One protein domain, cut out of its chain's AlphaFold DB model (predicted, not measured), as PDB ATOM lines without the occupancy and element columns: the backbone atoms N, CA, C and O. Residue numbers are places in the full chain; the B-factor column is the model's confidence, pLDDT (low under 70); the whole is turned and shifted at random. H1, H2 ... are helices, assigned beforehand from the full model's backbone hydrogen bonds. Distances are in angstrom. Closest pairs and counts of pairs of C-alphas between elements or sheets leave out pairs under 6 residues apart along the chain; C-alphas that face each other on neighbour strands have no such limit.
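Overview. This is residues 5 to 61 of the 141 residues of an uncharacterized protein of Pseudomonas sp. RIT623 (UniProt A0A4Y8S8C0). A lopsided helical hairpin: the short helix H1 and a loop fold back along the first part of one very long, straight helix, H2, whose far half sticks out alone with residues 41 to 61. H2 makes the long axis, and H1 covers a part of one side of it. The printed part has 57 residues with two named helices, H1 then H2, and no named strand, and its class is all helix. It is extended, a rod spanning 59 by 19 by 8 A, with a radius of gyration of the C-alphas of 17.3 A.

Arrangement. Start at H1, residues 5 to 14, and go on through the short link of 8 residues to H2, residues 23 to 59. The two form a helical hairpin: they touch and run opposite ways at a shallow tilt of 27 degrees. Look for their closest C-alphas at Cys 14 and Ala 33, 5.9 A apart. H2 touches H1 with residues 29 to 37 alone. In both H1 and H2 every O i to N i+4 pair is within hydrogen-bond range.

Along the chain. Find C-alpha 5 at (175.430, 182.586, 99.813); from there H1 runs 14.7 A to C-alpha 14 at (163.269, 174.442, 98.532). Pass the link, residues 15 to 22, and find C-alpha 23 at (149.114, 166.489, 97.910), where H2 begins. Its 37 residues run 53.6 A to C-alpha 59 at (172.751, 214.279, 103.158).

Size, cuts and confidence. The two C-alphas farthest apart are those of Gly 20 and Gly 61, at 59.1 A. Residues 41 to 61, of which 41 to 59 belong to H2, stand free; the body without them spans 31 by 15 by 8 A. The printed part has no cut and no long link. The mean pLDDT of the printed part is 73.1; look for values under 70 at residues 5 to 22 and 56 to 61 of this model.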
ATOM      1  N   ASN A   5     175.336 183.754 100.692       69.44
ATOM      2  CA  ASN A   5     175.430 182.586  99.813       69.44
ATOM      3  C   ASN A   5     174.696 181.344 100.355       69.44
ATOM      4  O   ASN A   5     174.199 180.540  99.571       69.44
ATOM      5  N   VAL A   6     174.596 181.189 101.679       69.50
ATOM      6  CA  VAL A   6     173.896 180.066 102.320       69.50
ATOM      7  C   VAL A   6     172.384 180.229 102.170       69.50
ATOM      8  O   VAL A   6     171.673 179.252 101.932       69.50
ATOM      9  N   VAL A   7     171.887 181.466 102.253       65.81
ATOM     10  CA  VAL A   7     170.458 181.771 102.111       65.81
ATOM     11  C   VAL A   7     169.989 181.507 100.677       65.81
ATOM     12  O   VAL A   7     168.991 180.814 100.486       65.81
ATOM     13  N   GLU A   8     170.734 181.960  99.663       65.94
ATOM     14  CA  GLU A   8     170.410 181.679  98.254       65.94
ATOM     15  C   GLU A   8     170.402 180.181  97.920       65.94
ATOM     16  O   GLU A   8     169.536 179.706  97.179       65.94
ATOM     17  N   GLN A   9     171.364 179.424  98.455       69.38
ATOM     18  CA  GLN A   9     171.436 177.978  98.240       69.38
ATOM     19  C   GLN A   9     170.229 177.256  98.846       69.38
ATOM     20  O   GLN A   9     169.664 176.367  98.206       69.38
ATOM     21  N   LEU A  10     169.797 177.675 100.038       64.56
ATOM     22  CA  LEU A  10     168.627 177.119 100.711       64.56
ATOM     23  C   LEU A  10     167.335 177.401  99.925       64.56
ATOM     24  O   LEU A  10     166.553 176.483  99.687       64.56
ATOM     25  N   MET A  11     167.154 178.629  99.421       64.81
ATOM     26  CA  MET A  11     165.986 178.979  98.598       64.81
ATOM     27  C   MET A  11     165.904 178.144  97.312       64.81
ATOM     28  O   MET A  11     164.832 177.646  96.961       64.81
ATOM     29  N   LYS A  12     167.040 177.932  96.631       65.44
ATOM     30  CA  LYS A  12     167.106 177.114  95.406       65.44
ATOM     31  C   LYS A  12     166.778 175.641  95.651       65.44
ATOM     32  O   LYS A  12     166.235 174.994  94.757       65.44
ATOM     33  N   ALA A  13     167.120 175.102  96.819       61.78
ATOM     34  CA  ALA A  13     166.799 173.723  97.179       61.78
ATOM     35  C   ALA A  13     165.297 173.548  97.457       61.78
ATOM     36  O   ALA A  13     164.690 172.598  96.970       61.78
ATOM     37  N   CYS A  14     164.685 174.496  98.171       59.00
ATOM     38  CA  CYS A  14     163.269 174.442  98.532       59.00
ATOM     39  C   CYS A  14     162.325 174.674  97.342       59.00
ATOM     40  O   CYS A  14     161.286 174.028  97.259       59.00
ATOM     41  N   GLN A  15     162.704 175.516  96.376       59.16
ATOM     42  CA  GLN A  15     161.890 175.782  95.178       59.16
ATOM     43  C   GLN A  15     161.765 174.595  94.209       59.16
ATOM     44  O   GLN A  15     160.884 174.606  93.356       59.16
ATOM     45  N   ARG A  16     162.626 173.571  94.303       64.12
ATOM     46  CA  ARG A  16     162.580 172.422  93.379       64.12
ATOM     47  C   ARG A  16     161.463 171.427  93.692       64.12
ATOM     48  O   ARG A  16     161.090 170.670  92.800       64.12
ATOM     49  N   GLY A  17     160.927 171.438  94.915       58.38
ATOM     50  CA  GLY A  17     159.949 170.451  95.376       58.38
ATOM     51  C   GLY A  17     160.460 169.001  95.299       58.38
ATOM     52  O   GLY A  17     161.537 168.708  94.783       58.38
ATOM     53  N   VAL A  18     159.682 168.058  95.829       59.31
ATOM     54  CA  VAL A  18     159.913 166.615  95.638       59.31
ATOM     55  C   VAL A  18     158.626 166.010  95.088       59.31
ATOM     56  O   VAL A  18     157.655 165.854  95.826       59.31
ATOM     57  N   ALA A  19     158.609 165.704  93.789       61.47
ATOM     58  CA  ALA A  19     157.432 165.177  93.099       61.47
ATOM     59  C   ALA A  19     157.044 163.771  93.601       61.47
ATOM     60  O   ALA A  19     157.911 162.952  93.914       61.47
ATOM     61  N   GLY A  20     155.739 163.475  93.645       65.25
ATOM     62  CA  GLY A  20     155.226 162.118  93.891       65.25
ATOM     63  C   GLY A  20     155.095 161.713  95.365       65.25
ATOM     64  O   GLY A  20     154.966 160.529  95.669       65.25
ATOM     65  N   LYS A  21     155.121 162.675  96.295       64.94
ATOM     66  CA  LYS A  21     154.985 162.446  97.749       64.94
ATOM     67  C   LYS A  21     153.571 162.726  98.295       64.94
ATOM     68  O   LYS A  21     153.357 162.633  99.500       64.94
ATOM     69  N   GLY A  22     152.601 163.006  97.421       68.31
ATOM     70  CA  GLY A  22     151.197 163.247  97.769       68.31
ATOM     71  C   GLY A  22     150.862 164.727  98.035       68.31
ATOM     72  O   GLY A  22     151.759 165.533  98.294       68.31
ATOM     73  N   PRO A  23     149.565 165.094  98.005       71.75
ATOM     74  CA  PRO A  23     149.114 166.489  97.910       71.75
ATOM     75  C   PRO A  23     149.490 167.357  99.121       71.75
ATOM     76  O   PRO A  23     149.738 168.551  98.975       71.75
ATOM     77  N   ALA A  24     149.590 166.771 100.319       70.44
ATOM     78  CA  ALA A  24     149.973 167.503 101.529       70.44
ATOM     79  C   ALA A  24     151.451 167.935 101.524       70.44
ATOM     80  O   ALA A  24     151.779 169.027 101.984       70.44
ATOM     81  N   ILE A  25     152.346 167.098 100.985       71.56
ATOM     82  CA  ILE A  25     153.784 167.400 100.909       71.56
ATOM     83  C   ILE A  25     154.056 168.420  99.799       71.56
ATOM     84  O   ILE A  25     154.897 169.301  99.960       71.56
ATOM     85  N   GLU A  26     153.312 168.354  98.696       72.19
ATOM     86  CA  GLU A  26     153.375 169.358  97.630       72.19
ATOM     87  C   GLU A  26     152.882 170.728  98.116       72.19
ATOM     88  O   GLU A  26     153.569 171.728  97.912       72.19
ATOM     89  N   ALA A  27     151.769 170.776  98.855       74.50
ATOM     90  CA  ALA A  27     151.281 172.009  99.473       74.50
ATOM     91  C   ALA A  27     152.287 172.603 100.477       74.50
ATOM     92  O   ALA A  27     152.537 173.808 100.454       74.50
ATOM     93  N   ALA A  28     152.910 171.766 101.315       75.31
ATOM     94  CA  ALA A  28     153.937 172.209 102.257       75.31
ATOM     95  C   ALA A  28     155.181 172.772 101.545       75.31
ATOM     96  O   ALA A  28     155.706 173.804 101.958       75.31
ATOM     97  N   ASN A  29     155.628 172.138 100.455       74.62
ATOM     98  CA  ASN A  29     156.750 172.629  99.650       74.62
ATOM     99  C   ASN A  29     156.428 173.961  98.957       74.62
ATOM    100  O   ASN A  29     157.276 174.852  98.934       74.62
ATOM    101  N   ASN A  30     155.208 174.119  98.437       76.38
ATOM    102  CA  ASN A  30     154.763 175.370  97.822       76.38
ATOM    103  C   ASN A  30     154.730 176.512  98.845       76.38
ATOM    104  O   ASN A  30     155.305 177.571  98.599       76.38
ATOM    105  N   LEU A  31     154.155 176.271 100.028       80.25
ATOM    106  CA  LEU A  31     154.128 177.256 101.112       80.25
ATOM    107  C   LEU A  31     155.545 177.639 101.560       80.25
ATOM    108  O   LEU A  31     155.844 178.811 101.775       80.25
ATOM    109  N   LEU A  32     156.447 176.661 101.658       81.56
ATOM    110  CA  LEU A  32     157.843 176.906 102.001       81.56
ATOM    111  C   LEU A  32     158.536 177.790 100.947       81.56
ATOM    112  O   LEU A  32     159.257 178.722 101.302       81.56
ATOM    113  N   ALA A  33     158.296 177.534  99.659       79.06
ATOM    114  CA  ALA A  33     158.822 178.352  98.568       79.06
ATOM    115  C   ALA A  33     158.292 179.799  98.618       79.06
ATOM    116  O   ALA A  33     159.069 180.736  98.420       79.06
ATOM    117  N   GLU A  34     157.012 179.992  98.947       79.62
ATOM    118  CA  GLU A  34     156.421 181.317  99.173       79.62
ATOM    119  C   GLU A  34     157.072 182.038 100.360       79.62
ATOM    120  O   GLU A  34     157.491 183.191 100.224       79.62
ATOM    121  N   CYS A  35     157.242 181.357 101.500       80.69
ATOM    122  CA  CYS A  35     157.915 181.917 102.674       80.69
ATOM    123  C   CYS A  35     159.350 182.360 102.357       80.69
ATOM    124  O   CYS A  35     159.759 183.450 102.761       80.69
ATOM    125  N   TYR A  36     160.110 181.565 101.599       81.50
ATOM    126  CA  TYR A  36     161.453 181.956 101.163       81.50
ATOM    127  C   TYR A  36     161.436 183.152 100.206       81.50
ATOM    128  O   TYR A  36     162.257 184.056 100.354       81.50
ATOM    129  N   GLY A  37     160.478 183.210  99.278       82.38
ATOM    130  CA  GLY A  37     160.294 184.372  98.407       82.38
ATOM    131  C   GLY A  37     160.008 185.658  99.191       82.38
ATOM    132  O   GLY A  37     160.583 186.706  98.895       82.38
ATOM    133  N   LEU A  38     159.169 185.578 100.228       83.31
ATOM    134  CA  LEU A  38     158.879 186.699 101.127       83.31
ATOM    135  C   LEU A  38     160.100 187.105 101.960       83.31
ATOM    136  O   LEU A  38     160.376 188.296 102.083       83.31
ATOM    137  N   LEU A  39     160.873 186.142 102.472       84.50
ATOM    138  CA  LEU A  39     162.130 186.419 103.174       84.50
ATOM    139  C   LEU A  39     163.146 187.129 102.271       84.50
ATOM    140  O   LEU A  39     163.819 188.052 102.720       84.50
ATOM    141  N   GLY A  40     163.231 186.738 100.997       84.94
ATOM    142  CA  GLY A  40     164.076 187.411 100.010       84.94
ATOM    143  C   GLY A  40     163.666 188.866  99.788       84.94
ATOM    144  O   GLY A  40     164.515 189.755  99.847       84.94
ATOM    145  N   LYS A  41     162.362 189.124  99.615       86.25
ATOM    146  CA  LYS A  41     161.820 190.491  99.502       86.25
ATOM    147  C   LYS A  41     162.125 191.324 100.746       86.25
ATOM    148  O   LYS A  41     162.642 192.426 100.617       86.25
ATOM    149  N   LEU A  42     161.890 190.769 101.935       87.50
ATOM    150  CA  LEU A  42     162.160 191.449 103.202       87.50
ATOM    151  C   LEU A  42     163.654 191.758 103.383       87.50
ATOM    152  O   LEU A  42     164.007 192.827 103.873       87.50
ATOM    153  N   SER A  43     164.540 190.848 102.968       85.00
ATOM    154  CA  SER A  43     165.988 191.081 102.995       85.00
ATOM    155  C   SER A  43     166.395 192.225 102.064       85.00
ATOM    156  O   SER A  43     167.180 193.082 102.467       85.00
ATOM    157  N   ALA A  44     165.844 192.266 100.848       85.62
ATOM    158  CA  ALA A  44     166.106 193.336  99.886       85.62
ATOM    159  C   ALA A  44     165.565 194.693 100.372       85.62
ATOM    160  O   ALA A  44     166.254 195.706 100.271       85.62
ATOM    161  N   GLU A  45     164.367 194.719 100.964       90.38
ATOM    162  CA  GLU A  45     163.813 195.920 101.599       90.38
ATOM    163  C   GLU A  45     164.672 196.388 102.778       90.38
ATOM    164  O   GLU A  45     164.920 197.583 102.921       90.38
ATOM    165  N   ASN A  46     165.187 195.467 103.601       84.38
ATOM    166  CA  ASN A  46     166.078 195.817 104.707       84.38
ATOM    167  C   ASN A  46     167.363 196.493 104.208       84.38
ATOM    168  O   ASN A  46     167.807 197.483 104.785       84.38
ATOM    169  N   GLU A  47     167.949 195.982 103.125       89.06
ATOM    170  CA  GLU A  47     169.139 196.564 102.503       89.06
ATOM    171  C   GLU A  47     168.844 197.934 101.875       89.06
ATOM    172  O   GLU A  47     169.596 198.887 102.092       89.06
ATOM    173  N   ALA A  48     167.707 198.076 101.190       87.19
ATOM    174  CA  ALA A  48     167.255 199.352 100.641       87.19
ATOM    175  C   ALA A  48     167.031 200.406 101.739       87.19
ATOM    176  O   ALA A  48     167.508 201.533 101.621       87.19
ATOM    177  N   LEU A  49     166.376 200.037 102.845       86.00
ATOM    178  CA  LEU A  49     166.177 200.918 103.999       86.00
ATOM    179  C   LEU A  49     167.507 201.321 104.641       86.00
ATOM    180  O   LEU A  49     167.705 202.494 104.951       86.00
ATOM    181  N   ARG A  50     168.453 200.384 104.797       82.88
ATOM    182  CA  ARG A  50     169.808 200.696 105.285       82.88
ATOM    183  C   ARG A  50     170.525 201.691 104.381       82.88
ATOM    184  O   ARG A  50     171.180 202.597 104.892       82.88
ATOM    185  N   LYS A  51     170.372 201.556 103.062       79.56
ATOM    186  CA  LYS A  51     170.927 202.498 102.088       79.56
ATOM    187  C   LYS A  51     170.307 203.885 102.236       79.56
ATOM    188  O   LYS A  51     171.048 204.850 102.357       79.56
ATOM    189  N   ILE A  52     168.978 203.973 102.330       82.06
ATOM    190  CA  ILE A  52     168.258 205.239 102.548       82.06
ATOM    191  C   ILE A  52     168.716 205.909 103.845       82.06
ATOM    192  O   ILE A  52     168.968 207.110 103.850       82.06
ATOM    193  N   ILE A  53     168.868 205.151 104.934       75.25
ATOM    194  CA  ILE A  53     169.370 205.671 106.214       75.25
ATOM    195  C   ILE A  53     170.797 206.208 106.054       75.25
ATOM    196  O   ILE A  53     171.081 207.313 106.502       75.25
ATOM    197  N   SER A  54     171.684 205.467 105.384       74.12
ATOM    198  CA  SER A  54     173.065 205.896 105.127       74.12
ATOM    199  C   SER A  54     173.141 207.152 104.251       74.12
ATOM    200  O   SER A  54     173.939 208.053 104.511       74.12
ATOM    201  N   GLU A  55     172.320 207.224 103.205       73.69
ATOM    202  CA  GLU A  55     172.238 208.369 102.296       73.69
ATOM    203  C   GLU A  55     171.633 209.587 102.999       73.69
ATOM    204  O   GLU A  55     172.174 210.680 102.882       73.69
ATOM    205  N   SER A  56     170.588 209.395 103.808       67.06
ATOM    206  CA  SER A  56     169.985 210.451 104.633       67.06
ATOM    207  C   SER A  56     170.964 210.959 105.689       67.06
ATOM    208  O   SER A  56     171.086 212.163 105.887       67.06
ATOM    209  N   ALA A  57     171.733 210.063 106.314       60.97
ATOM    210  CA  ALA A  57     172.795 210.446 107.234       60.97
ATOM    211  C   ALA A  57     173.890 211.254 106.521       60.97
ATOM    212  O   ALA A  57     174.377 212.242 107.056       60.97
ATOM    213  N   THR A  58     174.247 210.896 105.289       61.88
ATOM    214  CA  THR A  58     175.239 211.645 104.504       61.88
ATOM    215  C   THR A  58     174.693 213.006 104.051       61.88
ATOM    216  O   THR A  58     175.392 214.010 104.149       61.88
ATOM    217  N   ALA A  59     173.429 213.066 103.618       60.19
ATOM    218  CA  ALA A  59     172.751 214.279 103.158       60.19
ATOM    219  C   ALA A  59     172.467 215.284 104.290       60.19
ATOM    220  O   ALA A  59     172.547 216.489 104.069       60.19
ATOM    221  N   CYS A  60     172.189 214.806 105.508       54.44
ATOM    222  CA  CYS A  60     172.061 215.639 106.707       54.44
ATOM    223  C   CYS A  60     173.415 215.975 107.367       54.44
ATOM    224  O   CYS A  60     173.424 216.574 108.437       54.44
ATOM    225  N   GLY A  61     174.553 215.571 106.785       53.19
ATOM    226  CA  GLY A  61     175.885 215.775 107.374       53.19
ATOM    227  C   GLY A  61     176.217 214.861 108.565       53.19
ATOM    228  O   GLY A  61     177.327 214.907 109.077       53.19
TER     229      GLY A  61